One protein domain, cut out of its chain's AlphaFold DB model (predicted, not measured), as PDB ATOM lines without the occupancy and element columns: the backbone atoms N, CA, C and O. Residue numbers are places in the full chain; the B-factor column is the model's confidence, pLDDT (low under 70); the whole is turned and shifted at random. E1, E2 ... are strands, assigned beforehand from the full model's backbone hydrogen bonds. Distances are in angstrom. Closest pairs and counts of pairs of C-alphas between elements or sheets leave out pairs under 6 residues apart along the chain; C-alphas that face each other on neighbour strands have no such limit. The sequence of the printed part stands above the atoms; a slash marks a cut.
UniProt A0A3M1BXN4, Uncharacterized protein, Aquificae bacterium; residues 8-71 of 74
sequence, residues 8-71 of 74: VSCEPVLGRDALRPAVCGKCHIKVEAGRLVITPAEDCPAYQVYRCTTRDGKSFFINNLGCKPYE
ATOM      1  N   VAL A   8      29.567 -31.241 -22.282       82.81
ATOM      2  CA  VAL A   8      28.496 -31.627 -23.218       82.81
ATOM      3  C   VAL A   8      27.210 -30.860 -22.961       82.81
ATOM      4  O   VAL A   8      26.489 -30.552 -23.903       82.81
ATOM      5  N   SER A   9      26.945 -30.516 -21.705       86.50
ATOM      6  CA  SER A   9      25.763 -29.765 -21.304       86.50
ATOM      7  C   SER A   9      26.069 -28.900 -20.087       86.50
ATOM      8  O   SER A   9      26.895 -29.250 -19.247       86.50
ATOM      9  N   CYS A  10      25.392 -27.761 -20.003       89.00
ATOM     10  CA  CYS A  10      25.312 -26.930 -18.813       89.00
ATOM     11  C   CYS A  10      23.892 -26.401 -18.734       89.00
ATOM     12  O   CYS A  10      23.446 -25.682 -19.629       89.00
ATOM     13  N   GLU A  11      23.197 -26.743 -17.663       90.69
ATOM     14  CA  GLU A  11      21.813 -26.345 -17.457       90.69
ATOM     15  C   GLU A  11      21.733 -25.368 -16.284       90.69
ATOM     16  O   GLU A  11      22.411 -25.574 -15.268       90.69
ATOM     17  N   PRO A  12      20.951 -24.282 -16.400       90.88
ATOM     18  CA  PRO A  12      20.734 -23.382 -15.281       90.88
ATOM     19  C   PRO A  12      20.008 -24.135 -14.165       90.88
ATOM     20  O   PRO A  12      18.966 -24.745 -14.388       90.88
ATOM     21  N   VAL A  13      20.546 -24.068 -12.948       92.00
ATOM     22  CA  VAL A  13      19.912 -24.686 -11.770       92.00
ATOM     23  C   VAL A  13      18.752 -23.823 -11.273       92.00
ATOM     24  O   VAL A  13      17.774 -24.324 -10.727       92.00
ATOM     25  N   LEU A  14      18.841 -22.508 -11.480       89.38
ATOM     26  CA  LEU A  14      17.791 -21.564 -11.108       89.38
ATOM     27  C   LEU A  14      16.765 -21.425 -12.236       89.38
ATOM     28  O   LEU A  14      17.119 -21.072 -13.366       89.38
ATOM     29  N   GLY A  15      15.487 -21.619 -11.901       87.50
ATOM     30  CA  GLY A  15      14.359 -21.404 -12.811       87.50
ATOM     31  C   GLY A  15      14.243 -19.948 -13.277       87.50
ATOM     32  O   GLY A  15      14.738 -19.038 -12.611       87.50
ATOM     33  N   ARG A  16      13.605 -19.713 -14.432       83.69
ATOM     34  CA  ARG A  16      13.562 -18.389 -15.095       83.69
ATOM     35  C   ARG A  16      13.043 -17.271 -14.187       83.69
ATOM     36  O   ARG A  16      13.607 -16.186 -14.213       83.69
ATOM     37  N   ASP A  17      12.073 -17.582 -13.332       88.31
ATOM     38  CA  ASP A  17      11.414 -16.619 -12.439       88.31
ATOM     39  C   ASP A  17      12.076 -16.500 -11.056       88.31
ATOM     40  O   ASP A  17      11.552 -15.850 -10.154       88.31
ATOM     41  N   ALA A  18      13.235 -17.135 -10.851       90.06
ATOM     42  CA  ALA A  18      13.966 -17.017  -9.596       90.06
ATOM     43  C   ALA A  18      14.456 -15.576  -9.385       90.06
ATOM     44  O   ALA A  18      15.165 -15.025 -10.233       90.06
ATOM     45  N   LEU A  19      14.147 -15.010  -8.215       90.06
ATOM     46  CA  LEU A  19      14.746 -13.765  -7.738       90.06
ATOM     47  C   LEU A  19      16.247 -13.976  -7.525       90.06
ATOM     48  O   LEU A  19      16.662 -14.862  -6.777       90.06
ATOM     49  N   ARG A  20      17.069 -13.170  -8.203       91.75
ATOM     50  CA  ARG A  20      18.529 -13.315  -8.219       91.75
ATOM     51  C   ARG A  20      19.181 -11.992  -7.828       91.75
ATOM     52  O   ARG A  20      18.880 -10.981  -8.464       91.75
ATOM     53  N   PRO A  21      20.084 -11.973  -6.835       92.44
ATOM     54  CA  PRO A  21      20.869 -10.780  -6.547       92.44
ATOM     55  C   PRO A  21      21.812 -10.461  -7.713       92.44
ATOM     56  O   PRO A  21      22.184 -11.349  -8.482       92.44
ATOM     57  N   ALA A  22      22.225  -9.202  -7.833       93.31
ATOM     58  CA  ALA A  22      23.262  -8.800  -8.777       93.31
ATOM     59  C   ALA A  22      24.659  -9.149  -8.236       93.31
ATOM     60  O   ALA A  22      24.920  -9.028  -7.039       93.31
ATOM     61  N   VAL A  23      25.561  -9.571  -9.120       92.81
ATOM     62  CA  VAL A  23      26.931  -9.977  -8.788       92.81
ATOM     63  C   VAL A  23      27.910  -9.150  -9.616       92.81
ATOM     64  O   VAL A  23      28.222  -9.498 -10.748       92.81
ATOM     65  N   CYS A  24      28.392  -8.045  -9.051       91.69
ATOM     66  CA  CYS A  24      29.265  -7.099  -9.748       91.69
ATOM     67  C   CYS A  24      30.732  -7.539  -9.787       91.69
ATOM     68  O   CYS A  24      31.269  -8.018  -8.783       91.69
ATOM     69  N   GLY A  25      31.399  -7.315 -10.922       89.50
ATOM     70  CA  GLY A  25      32.861  -7.401 -11.014       89.50
ATOM     71  C   GLY A  25      33.438  -8.814 -10.880       89.50
ATOM     72  O   GLY A  25      34.586  -8.973 -10.464       89.50
ATOM     73  N   LYS A  26      32.631  -9.854 -11.126       93.12
ATOM     74  CA  LYS A  26      33.057 -11.258 -11.016       93.12
ATOM     75  C   LYS A  26      33.324 -11.856 -12.391       93.12
ATOM     76  O   LYS A  26      34.394 -11.640 -12.953       93.12
ATOM     77  N   CYS A  27      32.380 -12.609 -12.942       94.31
ATOM     78  CA  CYS A  27      32.537 -13.190 -14.266       94.31
ATOM     79  C   CYS A  27      31.208 -13.370 -14.991       94.31
ATOM     80  O   CYS A  27      30.152 -13.528 -14.380       94.31
ATOM     81  N   HIS A  28      31.286 -13.434 -16.313       93.00
ATOM     82  CA  HIS A  28      30.260 -14.062 -17.125       93.00
ATOM     83  C   HIS A  28      30.583 -15.536 -17.299       93.00
ATOM     84  O   HIS A  28      31.741 -15.929 -17.441       93.00
ATOM     85  N   ILE A  29      29.528 -16.343 -17.325       90.50
ATOM     86  CA  ILE A  29      29.602 -17.753 -17.675       90.50
ATOM     87  C   ILE A  29      28.764 -17.933 -18.927       90.50
ATOM     88  O   ILE A  29      27.567 -17.640 -18.923       90.50
ATOM     89  N   LYS A  30      29.404 -18.405 -19.991       87.25
ATOM     90  CA  LYS A  30      28.765 -18.746 -21.257       87.25
ATOM     91  C   LYS A  30      29.140 -20.164 -21.650       87.25
ATOM     92  O   LYS A  30      30.199 -20.667 -21.286       87.25
ATOM     93  N   VAL A  31      28.250 -20.806 -22.391       77.38
ATOM     94  CA  VAL A  31      28.461 -22.153 -22.912       77.38
ATOM     95  C   VAL A  31      28.419 -22.029 -24.423       77.38
ATOM     96  O   VAL A  31      27.364 -21.774 -24.994       77.38
ATOM     97  N   GLU A  32      29.576 -22.151 -25.061       81.62
ATOM     98  CA  GLU A  32      29.736 -21.933 -26.498       81.62
ATOM     99  C   GLU A  32      30.455 -23.135 -27.109       81.62
ATOM    100  O   GLU A  32      31.505 -23.554 -26.625       81.62
ATOM    101  N   ALA A  33      29.871 -23.726 -28.155       80.50
ATOM    102  CA  ALA A  33      30.443 -24.864 -28.885       80.50
ATOM    103  C   ALA A  33      30.914 -26.042 -27.990       80.50
ATOM    104  O   ALA A  33      31.957 -26.648 -28.239       80.50
ATOM    105  N   GLY A  34      30.166 -26.365 -26.926       73.69
ATOM    106  CA  GLY A  34      30.529 -27.441 -25.987       73.69
ATOM    107  C   GLY A  34      31.714 -27.099 -25.073       73.69
ATOM    108  O   GLY A  34      32.443 -27.979 -24.605       73.69
ATOM    109  N   ARG A  35      31.959 -25.805 -24.851       79.06
ATOM    110  CA  ARG A  35      32.978 -25.298 -23.934       79.06
ATOM    111  C   ARG A  35      32.360 -24.310 -22.965       79.06
ATOM    112  O   ARG A  35      31.505 -23.507 -23.329       79.06
ATOM    113  N   LEU A  36      32.829 -24.375 -21.728       82.94
ATOM    114  CA  LEU A  36      32.508 -23.400 -20.703       82.94
ATOM    115  C   LEU A  36      33.482 -22.229 -20.829       82.94
ATOM    116  O   LEU A  36      34.686 -22.390 -20.635       82.94
ATOM    117  N   VAL A  37      32.957 -21.061 -21.174       89.31
ATOM    118  CA  VAL A  37      33.709 -19.819 -21.319       89.31
ATOM    119  C   VAL A  37      33.440 -18.961 -20.089       89.31
ATOM    120  O   VAL A  37      32.294 -18.621 -19.792       89.31
ATOM    121  N   ILE A  38      34.507 -18.637 -19.362       91.25
ATOM    122  CA  ILE A  38      34.461 -17.802 -18.161       91.25
ATOM    123  C   ILE A  38      35.291 -16.557 -18.452       91.25
ATOM    124  O   ILE A  38      36.504 -16.655 -18.637       91.25
ATOM    125  N   THR A  39      34.646 -15.396 -18.497       93.19
ATOM    126  CA  THR A  39      35.317 -14.110 -18.730       93.19
ATOM    127  C   THR A  39      35.087 -13.180 -17.549       93.19
ATOM    128  O   THR A  39      34.024 -13.266 -16.935       93.19
ATOM    129  N   PRO A  40      36.026 -12.278 -17.220       93.25
ATOM    130  CA  PRO A  40      35.763 -11.203 -16.268       93.25
ATOM    131  C   PRO A  40      34.508 -10.415 -16.666       93.25
ATOM    132  O   PRO A  40      34.251 -10.222 -17.855       93.25
ATOM    133  N   ALA A  41      33.721 -10.011 -15.672       93.44
ATOM    134  CA  ALA A  41      32.565  -9.138 -15.854       93.44
ATOM    135  C   ALA A  41      32.925  -7.734 -15.366       93.44
ATOM    136  O   ALA A  41      33.413  -7.592 -14.245       93.44
ATOM    137  N   GLU A  42      32.681  -6.716 -16.188       92.62
ATOM    138  CA  GLU A  42      32.810  -5.299 -15.799       92.62
ATOM    139  C   GLU A  42      31.471  -4.714 -15.316       92.62
ATOM    140  O   GLU A  42      31.416  -3.614 -14.770       92.62
ATOM    141  N   ASP A  43      30.389  -5.468 -15.484       93.62
ATOM    142  CA  ASP A  43      29.024  -5.135 -15.105       93.62
ATOM    143  C   ASP A  43      28.570  -5.913 -13.850       93.62
ATOM    144  O   ASP A  43      29.367  -6.476 -13.088       93.62
ATOM    145  N   CYS A  44      27.256  -5.899 -13.610       93.06
ATOM    146  CA  CYS A  44      26.593  -6.538 -12.476       93.06
ATOM    147  C   CYS A  44      25.567  -7.585 -12.937       93.06
ATOM    148  O   CYS A  44      24.362  -7.379 -12.753       93.06
ATOM    149  N   PRO A  45      25.999  -8.711 -13.536       92.88
ATOM    150  CA  PRO A  45      25.084  -9.753 -13.978       92.88
ATOM    151  C   PRO A  45      24.287 -10.321 -12.801       92.88
ATOM    152  O   PRO A  45      24.795 -10.462 -11.686       92.88
ATOM    153  N   ALA A  46      23.039 -10.712 -13.057       93.38
ATOM    154  CA  ALA A  46      22.255 -11.469 -12.086       93.38
ATOM    155  C   ALA A  46      22.989 -12.760 -11.695       93.38
ATOM    156  O   ALA A  46      23.659 -13.374 -12.530       93.38
ATOM    157  N   TYR A  47      22.854 -13.192 -10.443       94.19
ATOM    158  CA  TYR A  47      23.425 -14.451  -9.984       94.19
ATOM    159  C   TYR A  47      22.917 -15.617 -10.842       94.19
ATOM    160  O   TYR A  47      21.718 -15.767 -11.104       94.19
ATOM    161  N   GLN A  48      23.859 -16.437 -11.293       92.50
ATOM    162  CA  GLN A  48      23.621 -17.615 -12.112       92.50
ATOM    163  C   GLN A  48      24.431 -18.767 -11.548       92.50
ATOM    164  O   GLN A  48      25.609 -18.607 -11.225       92.50
ATOM    165  N   VAL A  49      23.812 -19.940 -11.503       93.62
ATOM    166  CA  VAL A  49      24.482 -21.205 -11.225       93.62
ATOM    167  C   VAL A  49      24.059 -22.217 -12.280       93.62
ATOM    168  O   VAL A  49      22.876 -22.342 -12.607       93.62
ATOM    169  N   TYR A  50      25.046 -22.924 -12.813       92.69
ATOM    170  CA  TYR A  50      24.881 -23.955 -13.820       92.69
ATOM    171  C   TYR A  50      25.354 -25.288 -13.261       92.69
ATOM    172  O   TYR A  50      26.383 -25.350 -12.582       92.69
ATOM    173  N   ARG A  51      24.624 -26.351 -13.590       93.38
ATOM    174  CA  ARG A  51      25.088 -27.727 -13.453       93.38
ATOM    175  C   ARG A  51      25.593 -28.172 -14.813       93.38
ATOM    176  O   ARG A  51      24.824 -28.215 -15.769       93.38
ATOM    177  N   CYS A  52      26.879 -28.462 -14.896       91.50
ATOM    178  CA  CYS A  52      27.536 -28.854 -16.128       91.50
ATOM    179  C   CYS A  52      27.930 -30.326 -16.081       91.50
ATOM    180  O   CYS A  52      28.345 -30.827 -15.036       91.50
ATOM    181  N   THR A  53      27.836 -30.998 -17.223       90.25
ATOM    182  CA  THR A  53      28.239 -32.392 -17.397       90.25
ATOM    183  C   THR A  53      29.345 -32.474 -18.442       90.25
ATOM    184  O   THR A  53      29.254 -31.893 -19.526       90.25
ATOM    185  N   THR A  54      30.427 -33.171 -18.111       88.44
ATOM    186  CA  THR A  54      31.560 -33.417 -19.007       88.44
ATOM    187  C   THR A  54      31.301 -34.621 -19.913       88.44
ATOM    188  O   THR A  54      30.421 -35.440 -19.652       88.44
ATOM    189  N   ARG A  55      32.088 -34.767 -20.989       84.56
ATOM    190  CA  ARG A  55      32.014 -35.939 -21.886       84.56
ATOM    191  C   ARG A  55      32.206 -37.284 -21.177       84.56
ATOM    192  O   ARG A  55      31.644 -38.270 -21.633       84.56
ATOM    193  N   ASP A  56      32.973 -37.330 -20.088       87.06
ATOM    194  CA  ASP A  56      33.178 -38.527 -19.259       87.06
ATOM    195  C   ASP A  56      32.051 -38.764 -18.233       87.06
ATOM    196  O   ASP A  56      32.176 -39.624 -17.366       87.06
ATOM    197  N   GLY A  57      30.947 -38.015 -18.318       87.12
ATOM    198  CA  GLY A  57      29.755 -38.201 -17.486       87.12
ATOM    199  C   GLY A  57      29.851 -37.591 -16.085       87.12
ATOM    200  O   GLY A  57      28.899 -37.689 -15.309       87.12
ATOM    201  N   LYS A  58      30.961 -36.926 -15.744       89.06
ATOM    202  CA  LYS A  58      31.096 -36.228 -14.460       89.06
ATOM    203  C   LYS A  58      30.275 -34.953 -14.472       89.06
ATOM    204  O   LYS A  58      30.187 -34.260 -15.482       89.06
ATOM    205  N   SER A  59      29.676 -34.639 -13.329       91.06
ATOM    206  CA  SER A  59      28.903 -33.414 -13.150       91.06
ATOM    207  C   SER A  59      29.575 -32.505 -12.135       91.06
ATOM    208  O   SER A  59      30.072 -32.977 -11.117       91.06
ATOM    209  N   PHE A  60      29.558 -31.206 -12.401       92.75
ATOM    210  CA  PHE A  60      30.040 -30.174 -11.490       92.75
ATOM    211  C   PHE A  60      29.125 -28.953 -11.552       92.75
ATOM    212  O   PHE A  60      28.337 -28.790 -12.487       92.75
ATOM    213  N   PHE A  61      29.247 -28.077 -10.565       93.50
ATOM    214  CA  PHE A  61      28.552 -26.801 -10.536       93.50
ATOM    215  C   PHE A  61      29.516 -25.659 -10.807       93.50
ATOM    216  O   PHE A  61      30.705 -25.727 -10.501       93.50
ATOM    217  N   ILE A  62      28.997 -24.584 -11.378       93.81
ATOM    218  CA  ILE A  62      29.714 -23.323 -11.504       93.81
ATOM    219  C   ILE A  62      28.728 -22.177 -11.329       93.81
ATOM    220  O   ILE A  62      27.601 -22.237 -11.813       93.81
ATOM    221  N   ASN A  63      29.152 -21.118 -10.649       94.19
ATOM    222  CA  ASN A  63      28.361 -19.905 -10.509       94.19
ATOM    223  C   ASN A  63      29.203 -18.657 -10.782       94.19
ATOM    224  O   ASN A  63      30.436 -18.683 -10.690       94.19
ATOM    225  N   ASN A  64      28.531 -17.567 -11.143       94.44
ATOM    226  CA  ASN A  64      29.190 -16.318 -11.520       94.44
ATOM    227  C   ASN A  64      29.747 -15.526 -10.329       94.44
ATOM    228  O   ASN A  64      30.361 -14.487 -10.532       94.44
ATOM    229  N   LEU A  65      29.563 -16.011  -9.098       93.62
ATOM    230  CA  LEU A  65      30.163 -15.438  -7.896       93.62
ATOM    231  C   LEU A  65      31.570 -16.003  -7.643       93.62
ATOM    232  O   LEU A  65      32.494 -15.252  -7.337       93.62
ATOM    233  N   GLY A  66      31.722 -17.324  -7.762       92.62
ATOM    234  CA  GLY A  66      32.965 -18.055  -7.515       92.62
ATOM    235  C   GLY A  66      33.843 -18.238  -8.753       92.62
ATOM    236  O   GLY A  66      35.050 -18.426  -8.615       92.62
ATOM    237  N   CYS A  67      33.260 -18.172  -9.957       93.00
ATOM    238  CA  CYS A  67      33.966 -18.233 -11.244       93.00
ATOM    239  C   CYS A  67      34.851 -19.474 -11.441       93.00
ATOM    240  O   CYS A  67      35.781 -19.466 -12.249       93.00
ATOM    241  N   LYS A  68      34.582 -20.544 -10.686       91.81
ATOM    242  CA  LYS A  68      35.337 -21.796 -10.696       91.81
ATOM    243  C   LYS A  68      34.387 -22.985 -10.533       91.81
ATOM    244  O   LYS A  68      33.398 -22.853  -9.807       91.81
ATOM    245  N   PRO A  69      34.681 -24.129 -11.176       91.25
ATOM    246  CA  PRO A  69      33.977 -25.382 -10.924       91.25
ATOM    247  C   PRO A  69      34.058 -25.800  -9.450       91.25
ATOM    248  O   PRO A  69      35.110 -25.654  -8.825       91.25
ATOM    249  N   TYR A  70      32.971 -26.347  -8.914       90.69
ATOM    250  CA  TYR A  70      32.911 -26.943  -7.582       90.69
ATOM    251  C   TYR A  70      31.951 -28.139  -7.549       90.69
ATOM    252  O   TYR A  70      31.044 -28.257  -8.375       90.69
ATOM    253  N   GLU A  71      32.149 -29.029  -6.581       87.81
ATOM    254  CA  GLU A  71      31.217 -30.113  -6.265       87.81
ATOM    255  C   GLU A  71      30.224 -29.633  -5.199       87.81
ATOM    256  O   GLU A  71      30.601 -28.910  -4.273       87.81
TER     257      GLU A  71
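What this domain is: This is residues 8 to 71 of the 74 residues of an uncharacterized protein of Aquificae bacterium (UniProt A0A3M1BXN4). The domain is a small sandwich in which the three-stranded sheet E1, E4, E5 and the two-stranded hairpin E2, E3 are partly face to face, with E2 nearer to the sheet than E3. A long loop, residues 13 to 26, swings from the end of E1 on one sheet to the start of E2 on the other. The printed part has 64 residues with five named strands, E1 to E5 in order along the chain, and no named helix; the class is all strand, though under half of the residues, 28, are in named elements. Both sheets are antiparallel, in the orders E1 - E4 - E5 and E2 - E3. The whole is compact, with a radius of gyration of the C-alphas of 11.6 A and spans of 33 by 25 by 21 A.

Where its parts are: E1, residues 8 to 12, begins with C-alpha 8 at (28.496, -31.627, -23.218) and is 13.8 A long. E2 is residues 27 to 32, 15.3 A, and E3 is residues 35 to 40, 16.3 A. E4 is residues 49 to 54, 16.1 A. E5, residues 59 to 63, is 13.8 A long and ends with C-alpha 63 at (28.361, -19.905, -10.509).

How they stand to each other: In the larger sheet E4 is the inner strand and E1 and E5 are the edge strands. E1 and E4 are antiparallel at 165 degrees, with N 11 and O 51 within hydrogen-bond range at 2.9 A. E4 and E5 form a hairpin, antiparallel at 149 degrees, with N 50 and O 62 at 2.8 A. E2 and E3 form the other hairpin, antiparallel at 156 degrees, with N 30 and O 37 at 2.9 A. The two sheets make a sandwich, two sheets face to face: their facing parts are 10.2 A centre to centre, and the strands of the one stand at 35 degrees to those of the other. The closest C-alphas of E1 and E2 are those of Cys 10 and Val 31, 7.0 A apart. The closest of E2 and E5 are those of Ile 29 and Asn 63, at 7.6 A. E2 and E4 are near each other, with 5 pairs of C-alphas within 10 A. E3 is apart from E4 and from E5.

The domain as a whole: The two C-alphas farthest apart, those of Asp 43 and Asp 56, are 33.9 A from each other. The printed part, residues 8 to 71, has no cut. The link E1 to E2 is long, with 14 residues; E2 to E3 and E4 to E5 are tight, and E3 to E4 is short. The mean pLDDT of the printed part is 89.9, and no printed residue is under 70.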